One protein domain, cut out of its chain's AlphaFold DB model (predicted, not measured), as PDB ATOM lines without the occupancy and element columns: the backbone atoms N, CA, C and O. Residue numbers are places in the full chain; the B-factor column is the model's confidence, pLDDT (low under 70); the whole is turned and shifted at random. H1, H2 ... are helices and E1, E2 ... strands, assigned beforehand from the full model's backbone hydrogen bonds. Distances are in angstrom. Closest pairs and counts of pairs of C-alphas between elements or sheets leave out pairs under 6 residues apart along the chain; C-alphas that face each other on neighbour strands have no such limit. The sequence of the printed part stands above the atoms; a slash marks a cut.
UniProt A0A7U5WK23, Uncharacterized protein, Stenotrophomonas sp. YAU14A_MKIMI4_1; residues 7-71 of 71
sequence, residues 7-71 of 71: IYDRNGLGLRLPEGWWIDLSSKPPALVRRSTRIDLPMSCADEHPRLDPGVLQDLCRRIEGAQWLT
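AT A GLANCE: This is residues 7 to 71 of the 71 residues of an uncharacterized protein of Stenotrophomonas sp. YAU14A_MKIMI4_1 (UniProt A0A7U5WK23). A three-strand meander, E2 E3 E4, each strand the antiparallel neighbour of the one before, stands beside a two-strand antiparallel sheet, E1 E5, on which the helix H1 packs. The 65 printed residues, under half in named elements, run E1 E2 E3 E4 H1 E5, class mixed. The whole is compact and flat, with a radius of gyration of the C-alphas of 11.5 A and spans of 30 by 29 by 15 A.

IN THESE COORDINATES: E1 is residues 14 to 16, from C-alpha 14 at (20.150, -25.161, -46.553). E2 is 22 to 24, E3 31 to 34, 10.0 A, and E4 37 to 40, 10.1 A. H1 is 54 to 63, 14.6 A; E5 is 68 to 70, ending at (24.291, -27.342, -46.568).

HOW THE PARTS SIT: E1 and E5 pair with N 16 and O 68 at 2.8 A. The C-alphas of Leu 15 and Leu 57 are the closest of E1 and H1, 6.6 A. In H1 every O i to N i+4 pair is within hydrogen-bond range. E2 and E3 form a hairpin, N 24 and O 31 at 2.8 A; so do E3 and E4, N 32 and O 39 at 2.8 A.

THE WHOLE: The printed part has no cut. E4 to H1 is a long link, 13 residues. Residues 43 to 50 have pLDDT under 70.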
ATOM      1  N   ILE A   7      19.876 -20.530 -43.793       89.50
ATOM      2  CA  ILE A   7      18.542 -20.320 -44.361       89.50
ATOM      3  C   ILE A   7      18.145 -21.602 -45.070       89.50
ATOM      4  O   ILE A   7      18.952 -22.149 -45.815       89.50
ATOM      5  N   TYR A   8      16.920 -22.064 -44.851       87.75
ATOM      6  CA  TYR A   8      16.412 -23.293 -45.451       87.75
ATOM      7  C   TYR A   8      15.242 -22.988 -46.378       87.75
ATOM      8  O   TYR A   8      14.407 -22.135 -46.066       87.75
ATOM      9  N   ASP A   9      15.202 -23.675 -47.516       86.50
ATOM     10  CA  ASP A   9      14.039 -23.677 -48.393       86.50
ATOM     11  C   ASP A   9      12.976 -24.668 -47.900       86.50
ATOM     12  O   ASP A   9      13.175 -25.431 -46.948       86.50
ATOM     13  N   ARG A  10      11.828 -24.676 -48.580       84.38
ATOM     14  CA  ARG A  10      10.710 -25.576 -48.268       84.38
ATOM     15  C   ARG A  10      11.024 -27.073 -48.436       84.38
ATOM     16  O   ARG A  10      10.257 -27.902 -47.958       84.38
ATOM     17  N   ASN A  11      12.096 -27.425 -49.148       86.25
ATOM     18  CA  ASN A  11      12.537 -28.805 -49.363       86.25
ATOM     19  C   ASN A  11      13.607 -29.230 -48.341       86.25
ATOM     20  O   ASN A  11      14.072 -30.368 -48.387       86.25
ATOM     21  N   GLY A  12      14.004 -28.333 -47.431       86.62
ATOM     22  CA  GLY A  12      15.046 -28.574 -46.438       86.62
ATOM     23  C   GLY A  12      16.469 -28.356 -46.952       86.62
ATOM     24  O   GLY A  12      17.411 -28.587 -46.195       86.62
ATOM     25  N   LEU A  13      16.656 -27.882 -48.190       89.75
ATOM     26  CA  LEU A  13      17.981 -27.491 -48.669       89.75
ATOM     27  C   LEU A  13      18.419 -26.239 -47.909       89.75
ATOM     28  O   LEU A  13      17.666 -25.269 -47.819       89.75
ATOM     29  N   GLY A  14      19.626 -26.264 -47.348       92.25
ATOM     30  CA  GLY A  14      20.150 -25.161 -46.553       92.25
ATOM     31  C   GLY A  14      21.226 -24.360 -47.280       92.25
ATOM     32  O   GLY A  14      22.024 -24.904 -48.041       92.25
ATOM     33  N   LEU A  15      21.302 -23.068 -46.986       93.56
ATOM     34  CA  LEU A  15      22.389 -22.181 -47.383       93.56
ATOM     35  C   LEU A  15      22.946 -21.481 -46.140       93.56
ATOM     36  O   LEU A  15      22.231 -20.762 -45.442       93.56
ATOM     37  N   ARG A  16      24.235 -21.678 -45.874       95.25
ATOM     38  CA  ARG A  16      24.983 -20.980 -44.829       95.25
ATOM     39  C   ARG A  16      25.573 -19.691 -45.373       95.25
ATOM     40  O   ARG A  16      26.282 -19.702 -46.377       95.25
ATOM     41  N   LEU A  17      25.331 -18.590 -44.674       94.81
ATOM     42  CA  LEU A  17      25.949 -17.300 -44.964       94.81
ATOM     43  C   LEU A  17      27.321 -17.195 -44.280       94.81
ATOM     44  O   LEU A  17      27.498 -17.758 -43.197       94.81
ATOM     45  N   PRO A  18      28.288 -16.461 -44.862       94.12
ATOM     46  CA  PRO A  18      29.571 -16.210 -44.212       94.12
ATOM     47  C   PRO A  18      29.399 -15.333 -42.961       94.12
ATOM     48  O   PRO A  18      28.324 -14.814 -42.663       94.12
ATOM     49  N   GLU A  19      30.475 -15.130 -42.211       93.25
ATOM     50  CA  GLU A  19      30.421 -14.329 -40.989       93.25
ATOM     51  C   GLU A  19      30.087 -12.842 -41.255       93.25
ATOM     52  O   GLU A  19      30.481 -12.235 -42.266       93.25
ATOM     53  N   GLY A  20      29.371 -12.239 -40.302       92.12
ATOM     54  CA  GLY A  20      29.039 -10.812 -40.283       92.12
ATOM     55  C   GLY A  20      27.731 -10.445 -40.984       92.12
ATOM     56  O   GLY A  20      27.424  -9.258 -41.094       92.12
ATOM     57  N   TRP A  21      26.970 -11.432 -41.460       93.75
ATOM     58  CA  TRP A  21      25.578 -11.235 -41.862       93.75
ATOM     59  C   TRP A  21      24.654 -11.213 -40.641       93.75
ATOM     60  O   TRP A  21      24.864 -11.948 -39.678       93.75
ATOM     61  N   TRP A  22      23.608 -10.395 -40.704       92.38
ATOM     62  CA  TRP A  22      22.515 -10.350 -39.731       92.38
ATOM     63  C   TRP A  22      21.169 -10.172 -40.447       92.38
ATOM     64  O   TRP A  22      21.135  -9.815 -41.627       92.38
ATOM     65  N   ILE A  23      20.066 -10.466 -39.752       89.25
ATOM     66  CA  ILE A  23      18.704 -10.324 -40.285       89.25
ATOM     67  C   ILE A  23      18.061  -9.090 -39.655       89.25
ATOM     68  O   ILE A  23      17.897  -9.019 -38.437       89.25
ATOM     69  N   ASP A  24      17.671  -8.132 -40.485       89.00
ATOM     70  CA  ASP A  24      16.789  -7.043 -40.096       89.00
ATOM     71  C   ASP A  24      15.337  -7.533 -40.142       89.00
ATOM     72  O   ASP A  24      14.751  -7.667 -41.215       89.00
ATOM     73  N   LEU A  25      14.772  -7.814 -38.966       84.06
ATOM     74  CA  LEU A  25      13.369  -8.210 -38.793       84.06
ATOM     75  C   LEU A  25      12.423  -7.011 -38.621       84.06
ATOM     76  O   LEU A  25      11.207  -7.192 -38.593       84.06
ATOM     77  N   SER A  26      12.964  -5.800 -38.460       85.06
ATOM     78  CA  SER A  26      12.166  -4.589 -38.241       85.06
ATOM     79  C   SER A  26      11.614  -4.012 -39.545       85.06
ATOM     80  O   SER A  26      10.569  -3.359 -39.548       85.06
ATOM     81  N   SER A  27      12.290  -4.284 -40.663       78.44
ATOM     82  CA  SER A  27      11.835  -3.890 -41.991       78.44
ATOM     83  C   SER A  27      10.769  -4.833 -42.554       78.44
ATOM     84  O   SER A  27      10.677  -6.013 -42.211       78.44
ATOM     85  N   LYS A  28       9.930  -4.288 -43.441       82.69
ATOM     86  CA  LYS A  28       8.955  -5.043 -44.235       82.69
ATOM     87  C   LYS A  28       9.232  -4.788 -45.722       82.69
ATOM     88  O   LYS A  28       8.973  -3.671 -46.170       82.69
ATOM     89  N   PRO A  29       9.728  -5.786 -46.477       81.69
ATOM     90  CA  PRO A  29      10.089  -7.141 -46.035       81.69
ATOM     91  C   PRO A  29      11.351  -7.178 -45.138       81.69
ATOM     92  O   PRO A  29      12.169  -6.258 -45.218       81.69
ATOM     93  N   PRO A  30      11.529  -8.237 -44.318       85.38
ATOM     94  CA  PRO A  30      12.789  -8.519 -43.636       85.38
ATOM     95  C   PRO A  30      13.959  -8.579 -44.616       85.38
ATOM     96  O   PRO A  30      13.773  -8.929 -45.782       85.38
ATOM     97  N   ALA A  31      15.175  -8.314 -44.146       90.00
ATOM     98  CA  ALA A  31      16.348  -8.314 -45.015       90.00
ATOM     99  C   ALA A  31      17.591  -8.932 -44.384       90.00
ATOM    100  O   ALA A  31      17.830  -8.818 -43.186       90.00
ATOM    101  N   LEU A  32      18.431  -9.526 -45.227       92.06
ATOM    102  CA  LEU A  32      19.807  -9.870 -44.897       92.06
ATOM    103  C   LEU A  32      20.692  -8.647 -45.083       92.06
ATOM    104  O   LEU A  32      20.677  -8.017 -46.144       92.06
ATOM    105  N   VAL A  33      21.495  -8.333 -44.072       92.88
ATOM    106  CA  VAL A  33      22.353  -7.152 -44.076       92.88
ATOM    107  C   VAL A  33      23.784  -7.528 -43.713       92.88
ATOM    108  O   VAL A  33      24.032  -8.291 -42.778       92.88
ATOM    109  N   ARG A  34      24.744  -6.969 -44.455       93.50
ATOM    110  CA  ARG A  34      26.176  -7.015 -44.141       93.50
ATOM    111  C   ARG A  34      26.857  -5.767 -44.687       93.50
ATOM    112  O   ARG A  34      26.927  -5.580 -45.900       93.50
ATOM    113  N   ARG A  35      27.418  -4.936 -43.801       89.88
ATOM    114  CA  ARG A  35      28.027  -3.638 -44.158       89.88
ATOM    115  C   ARG A  35      27.033  -2.778 -44.964       89.88
ATOM    116  O   ARG A  35      25.966  -2.477 -44.449       89.88
ATOM    117  N   SER A  36      27.368  -2.405 -46.200       90.12
ATOM    118  CA  SER A  36      26.513  -1.643 -47.120       90.12
ATOM    119  C   SER A  36      25.587  -2.513 -47.981       90.12
ATOM    120  O   SER A  36      24.793  -1.977 -48.751       90.12
ATOM    121  N   THR A  37      25.672  -3.841 -47.876       91.31
ATOM    122  CA  THR A  37      24.832  -4.765 -48.643       91.31
ATOM    123  C   THR A  37      23.539  -5.051 -47.893       91.31
ATOM    124  O   THR A  37      23.572  -5.478 -46.738       91.31
ATOM    125  N   ARG A  38      22.405  -4.883 -48.583       92.62
ATOM    126  CA  ARG A  38      21.068  -5.272 -48.128       92.62
ATOM    127  C   ARG A  38      20.406  -6.157 -49.180       92.62
ATOM    128  O   ARG A  38      20.412  -5.831 -50.367       92.62
ATOM    129  N   ILE A  39      19.846  -7.278 -48.745       90.69
ATOM    130  CA  ILE A  39      19.081  -8.195 -49.586       90.69
ATOM    131  C   ILE A  39      17.740  -8.430 -48.912       90.69
ATOM    132  O   ILE A  39      17.666  -9.129 -47.905       90.69
ATOM    133  N   ASP A  40      16.691  -7.840 -49.470       88.88
ATOM    134  CA  ASP A  40      15.331  -8.077 -49.005       88.88
ATOM    135  C   ASP A  40      14.954  -9.545 -49.242       88.88
ATOM    136  O   ASP A  40      15.148 -10.089 -50.335       88.88
ATOM    137  N   LEU A  41      14.454 -10.199 -48.196       82.31
ATOM    138  CA  LEU A  41      13.990 -11.573 -48.260       82.31
ATOM    139  C   LEU A  41      12.548 -11.579 -48.772       82.31
ATOM    140  O   LEU A  41      11.684 -10.942 -48.162       82.31
ATOM    141  N   PRO A  42      12.248 -12.305 -49.862       73.62
ATOM    142  CA  PRO A  42      10.880 -12.470 -50.322       73.62
ATOM    143  C   PRO A  42      10.141 -13.356 -49.313       73.62
ATOM    144  O   PRO A  42      10.174 -14.581 -49.388       73.62
ATOM    145  N   MET A  43       9.510 -12.742 -48.315       64.50
ATOM    146  CA  MET A  43       8.648 -13.464 -47.387       64.50
ATOM    147  C   MET A  43       7.335 -13.799 -48.082       64.50
ATOM    148  O   MET A  43       6.536 -12.912 -48.385       64.50
ATOM    149  N   SER A  44       7.089 -15.089 -48.287       53.38
ATOM    150  CA  SER A  44       5.763 -15.619 -48.566       53.38
ATOM    151  C   SER A  44       5.173 -16.165 -47.258       53.38
ATOM    152  O   SER A  44       5.439 -17.283 -46.842       53.38
ATOM    153  N   CYS A  45       4.307 -15.365 -46.636       47.31
ATOM    154  CA  CYS A  45       3.385 -15.761 -45.562       47.31
ATOM    155  C   CYS A  45       3.941 -15.968 -44.136       47.31
ATOM    156  O   CYS A  45       5.070 -16.387 -43.909       47.31
ATOM    157  N   ALA A  46       3.072 -15.667 -43.169       53.53
ATOM    158  CA  ALA A  46       3.274 -15.762 -41.725       53.53
ATOM    159  C   ALA A  46       2.868 -17.148 -41.180       53.53
ATOM    160  O   ALA A  46       2.120 -17.229 -40.210       53.53
ATOM    161  N   ASP A  47       3.320 -18.221 -41.830       54.81
ATOM    162  CA  ASP A  47       3.043 -19.596 -41.393       54.81
ATOM    163  C   ASP A  47       4.278 -20.226 -40.725       54.81
ATOM    164  O   ASP A  47       5.408 -19.800 -40.958       54.81
ATOM    165  N   GLU A  48       4.065 -21.268 -39.916       55.03
ATOM    166  CA  GLU A  48       5.076 -21.929 -39.064       55.03
ATOM    167  C   GLU A  48       6.260 -22.572 -39.822       55.03
ATOM    168  O   GLU A  48       7.245 -22.966 -39.199       55.03
ATOM    169  N   HIS A  49       6.209 -22.648 -41.158       58.03
ATOM    170  CA  HIS A  49       7.265 -23.222 -41.996       58.03
ATOM    171  C   HIS A  49       7.801 -22.216 -43.030       58.03
ATOM    172  O   HIS A  49       7.005 -21.557 -43.706       58.03
ATOM    173  N   PRO A  50       9.133 -22.133 -43.238       60.97
ATOM    174  CA  PRO A  50       9.712 -21.270 -44.261       60.97
ATOM    175  C   PRO A  50       9.275 -21.733 -45.659       60.97
ATOM    176  O   PRO A  50       9.736 -22.747 -46.175       60.97
ATOM    177  N   ARG A  51       8.400 -20.957 -46.307       70.19
ATOM    178  CA  ARG A  51       7.972 -21.161 -47.705       70.19
ATOM    179  C   ARG A  51       8.967 -20.584 -48.716       70.19
ATOM    180  O   ARG A  51       8.578 -20.152 -49.800       70.19
ATOM    181  N   LEU A  52      10.249 -20.529 -48.362       78.50
ATOM    182  CA  LEU A  52      11.270 -20.047 -49.281       78.50
ATOM    183  C   LEU A  52      11.348 -21.023 -50.453       78.50
ATOM    184  O   LEU A  52      11.615 -22.212 -50.268       78.50
ATOM    185  N   ASP A  53      11.066 -20.528 -51.656       82.50
ATOM    186  CA  ASP A  53      11.229 -21.325 -52.861       82.50
ATOM    187  C   ASP A  53      12.720 -21.612 -53.089       82.50
ATOM    188  O   ASP A  53      13.552 -20.730 -52.856       82.50
ATOM    189  N   PRO A  54      13.086 -22.800 -53.609       83.44
ATOM    190  CA  PRO A  54      14.485 -23.154 -53.866       83.44
ATOM    191  C   PRO A  54      15.235 -22.126 -54.729       83.44
ATOM    192  O   PRO A  54      16.436 -21.909 -54.557       83.44
ATOM    193  N   GLY A  55      14.519 -21.441 -55.630       86.75
ATOM    194  CA  GLY A  55      15.070 -20.352 -56.441       86.75
ATOM    195  C   GLY A  55      15.602 -19.182 -55.605       86.75
ATOM    196  O   GLY A  55      16.618 -18.594 -55.963       86.75
ATOM    197  N   VAL A  56      14.996 -18.900 -54.445       86.94
ATOM    198  CA  VAL A  56      15.461 -17.846 -53.534       86.94
ATOM    199  C   VAL A  56      16.841 -18.185 -52.980       86.94
ATOM    200  O   VAL A  56      17.720 -17.325 -52.968       86.94
ATOM    201  N   LEU A  57      17.077 -19.436 -52.567       90.56
ATOM    202  CA  LEU A  57      18.402 -19.844 -52.095       90.56
ATOM    203  C   LEU A  57      19.446 -19.814 -53.214       90.56
ATOM    204  O   LEU A  57      20.578 -19.406 -52.967       90.56
ATOM    205  N   GLN A  58      19.082 -20.199 -54.441       91.00
ATOM    206  CA  GLN A  58      19.995 -20.106 -55.586       91.00
ATOM    207  C   GLN A  58      20.402 -18.653 -55.860       91.00
ATOM    208  O   GLN A  58      21.587 -18.359 -56.037       91.00
ATOM    209  N   ASP A  59      19.441 -17.729 -55.824       91.38
ATOM    210  CA  ASP A  59      19.709 -16.303 -55.983       91.38
ATOM    211  C   ASP A  59      20.564 -15.735 -54.846       91.38
ATOM    212  O   ASP A  59      21.489 -14.959 -55.101       91.38
ATOM    213  N   LEU A  60      20.310 -16.143 -53.599       91.75
ATOM    214  CA  LEU A  60      21.136 -15.760 -52.454       91.75
ATOM    215  C   LEU A  60      22.566 -16.288 -52.587       91.75
ATOM    216  O   LEU A  60      23.506 -15.517 -52.411       91.75
ATOM    217  N   CYS A  61      22.743 -17.556 -52.963       93.25
ATOM    218  CA  CYS A  61      24.060 -18.158 -53.172       93.25
ATOM    219  C   CYS A  61      24.858 -17.425 -54.258       93.25
ATOM    220  O   CYS A  61      26.067 -17.257 -54.131       93.25
ATOM    221  N   ARG A  62      24.187 -16.955 -55.316       92.94
ATOM    222  CA  ARG A  62      24.815 -16.174 -56.390       92.94
ATOM    223  C   ARG A  62      25.213 -14.763 -55.946       92.94
ATOM    224  O   ARG A  62      26.204 -14.230 -56.434       92.94
ATOM    225  N   ARG A  63      24.432 -14.135 -55.062       92.56
ATOM    226  CA  ARG A  63      24.645 -12.746 -54.608       92.56
ATOM    227  C   ARG A  63      25.591 -12.631 -53.415       92.56
ATOM    228  O   ARG A  63      26.184 -11.572 -53.221       92.56
ATOM    229  N   ILE A  64      25.689 -13.672 -52.596       93.44
ATOM    230  CA  ILE A  64      26.462 -13.670 -51.355       93.44
ATOM    231  C   ILE A  64      27.743 -14.469 -51.567       93.44
ATOM    232  O   ILE A  64      27.768 -15.692 -51.460       93.44
ATOM    233  N   GLU A  65      28.831 -13.751 -51.829       92.75
ATOM    234  CA  GLU A  65      30.160 -14.347 -51.911       92.75
ATOM    235  C   GLU A  65      30.522 -15.049 -50.592       92.75
ATOM    236  O   GLU A  65      30.395 -14.473 -49.509       92.75
ATOM    237  N   GLY A  66      30.964 -16.306 -50.692       92.44
ATOM    238  CA  GLY A  66      31.297 -17.147 -49.540       92.44
ATOM    239  C   GLY A  66      30.105 -17.862 -48.897       92.44
ATOM    240  O   GLY A  66      30.290 -18.498 -47.861       92.44
ATOM    241  N   ALA A  67      28.902 -17.780 -49.478       94.06
ATOM    242  CA  ALA A  67      27.797 -18.646 -49.077       94.06
ATOM    243  C   ALA A  67      28.105 -20.118 -49.401       94.06
ATOM    244  O   ALA A  67      28.746 -20.429 -50.405       94.06
ATOM    245  N   GLN A  68      27.652 -21.025 -48.537       95.88
ATOM    246  CA  GLN A  68      27.932 -22.456 -48.635       95.88
ATOM    247  C   GLN A  68      26.635 -23.254 -48.568       95.88
ATOM    248  O   GLN A  68      25.847 -23.083 -47.639       95.88
ATOM    249  N   TRP A  69      26.426 -24.146 -49.532       95.31
ATOM    250  CA  TRP A  69      25.324 -25.100 -49.472       95.31
ATOM    251  C   TRP A  69      25.497 -26.052 -48.288       95.31
ATOM    252  O   TRP A  69      26.607 -26.491 -47.982       95.31
ATOM    253  N   LEU A  70      24.386 -26.352 -47.627       92.00
ATOM    254  CA  LEU A  70      24.291 -27.342 -46.568       92.00
ATOM    255  C   LEU A  70      23.614 -28.575 -47.158       92.00
ATOM    256  O   LEU A  70      22.456 -28.508 -47.571       92.00
ATOM    257  N   THR A  71      24.383 -29.656 -47.238       75.31
ATOM    258  CA  THR A  71      23.918 -31.008 -47.570       75.31
ATOM    259  C   THR A  71      23.386 -31.718 -46.342       75.31
ATOM    260  O   THR A  71      24.039 -31.564 -45.281       75.31
TER     261      THR A  71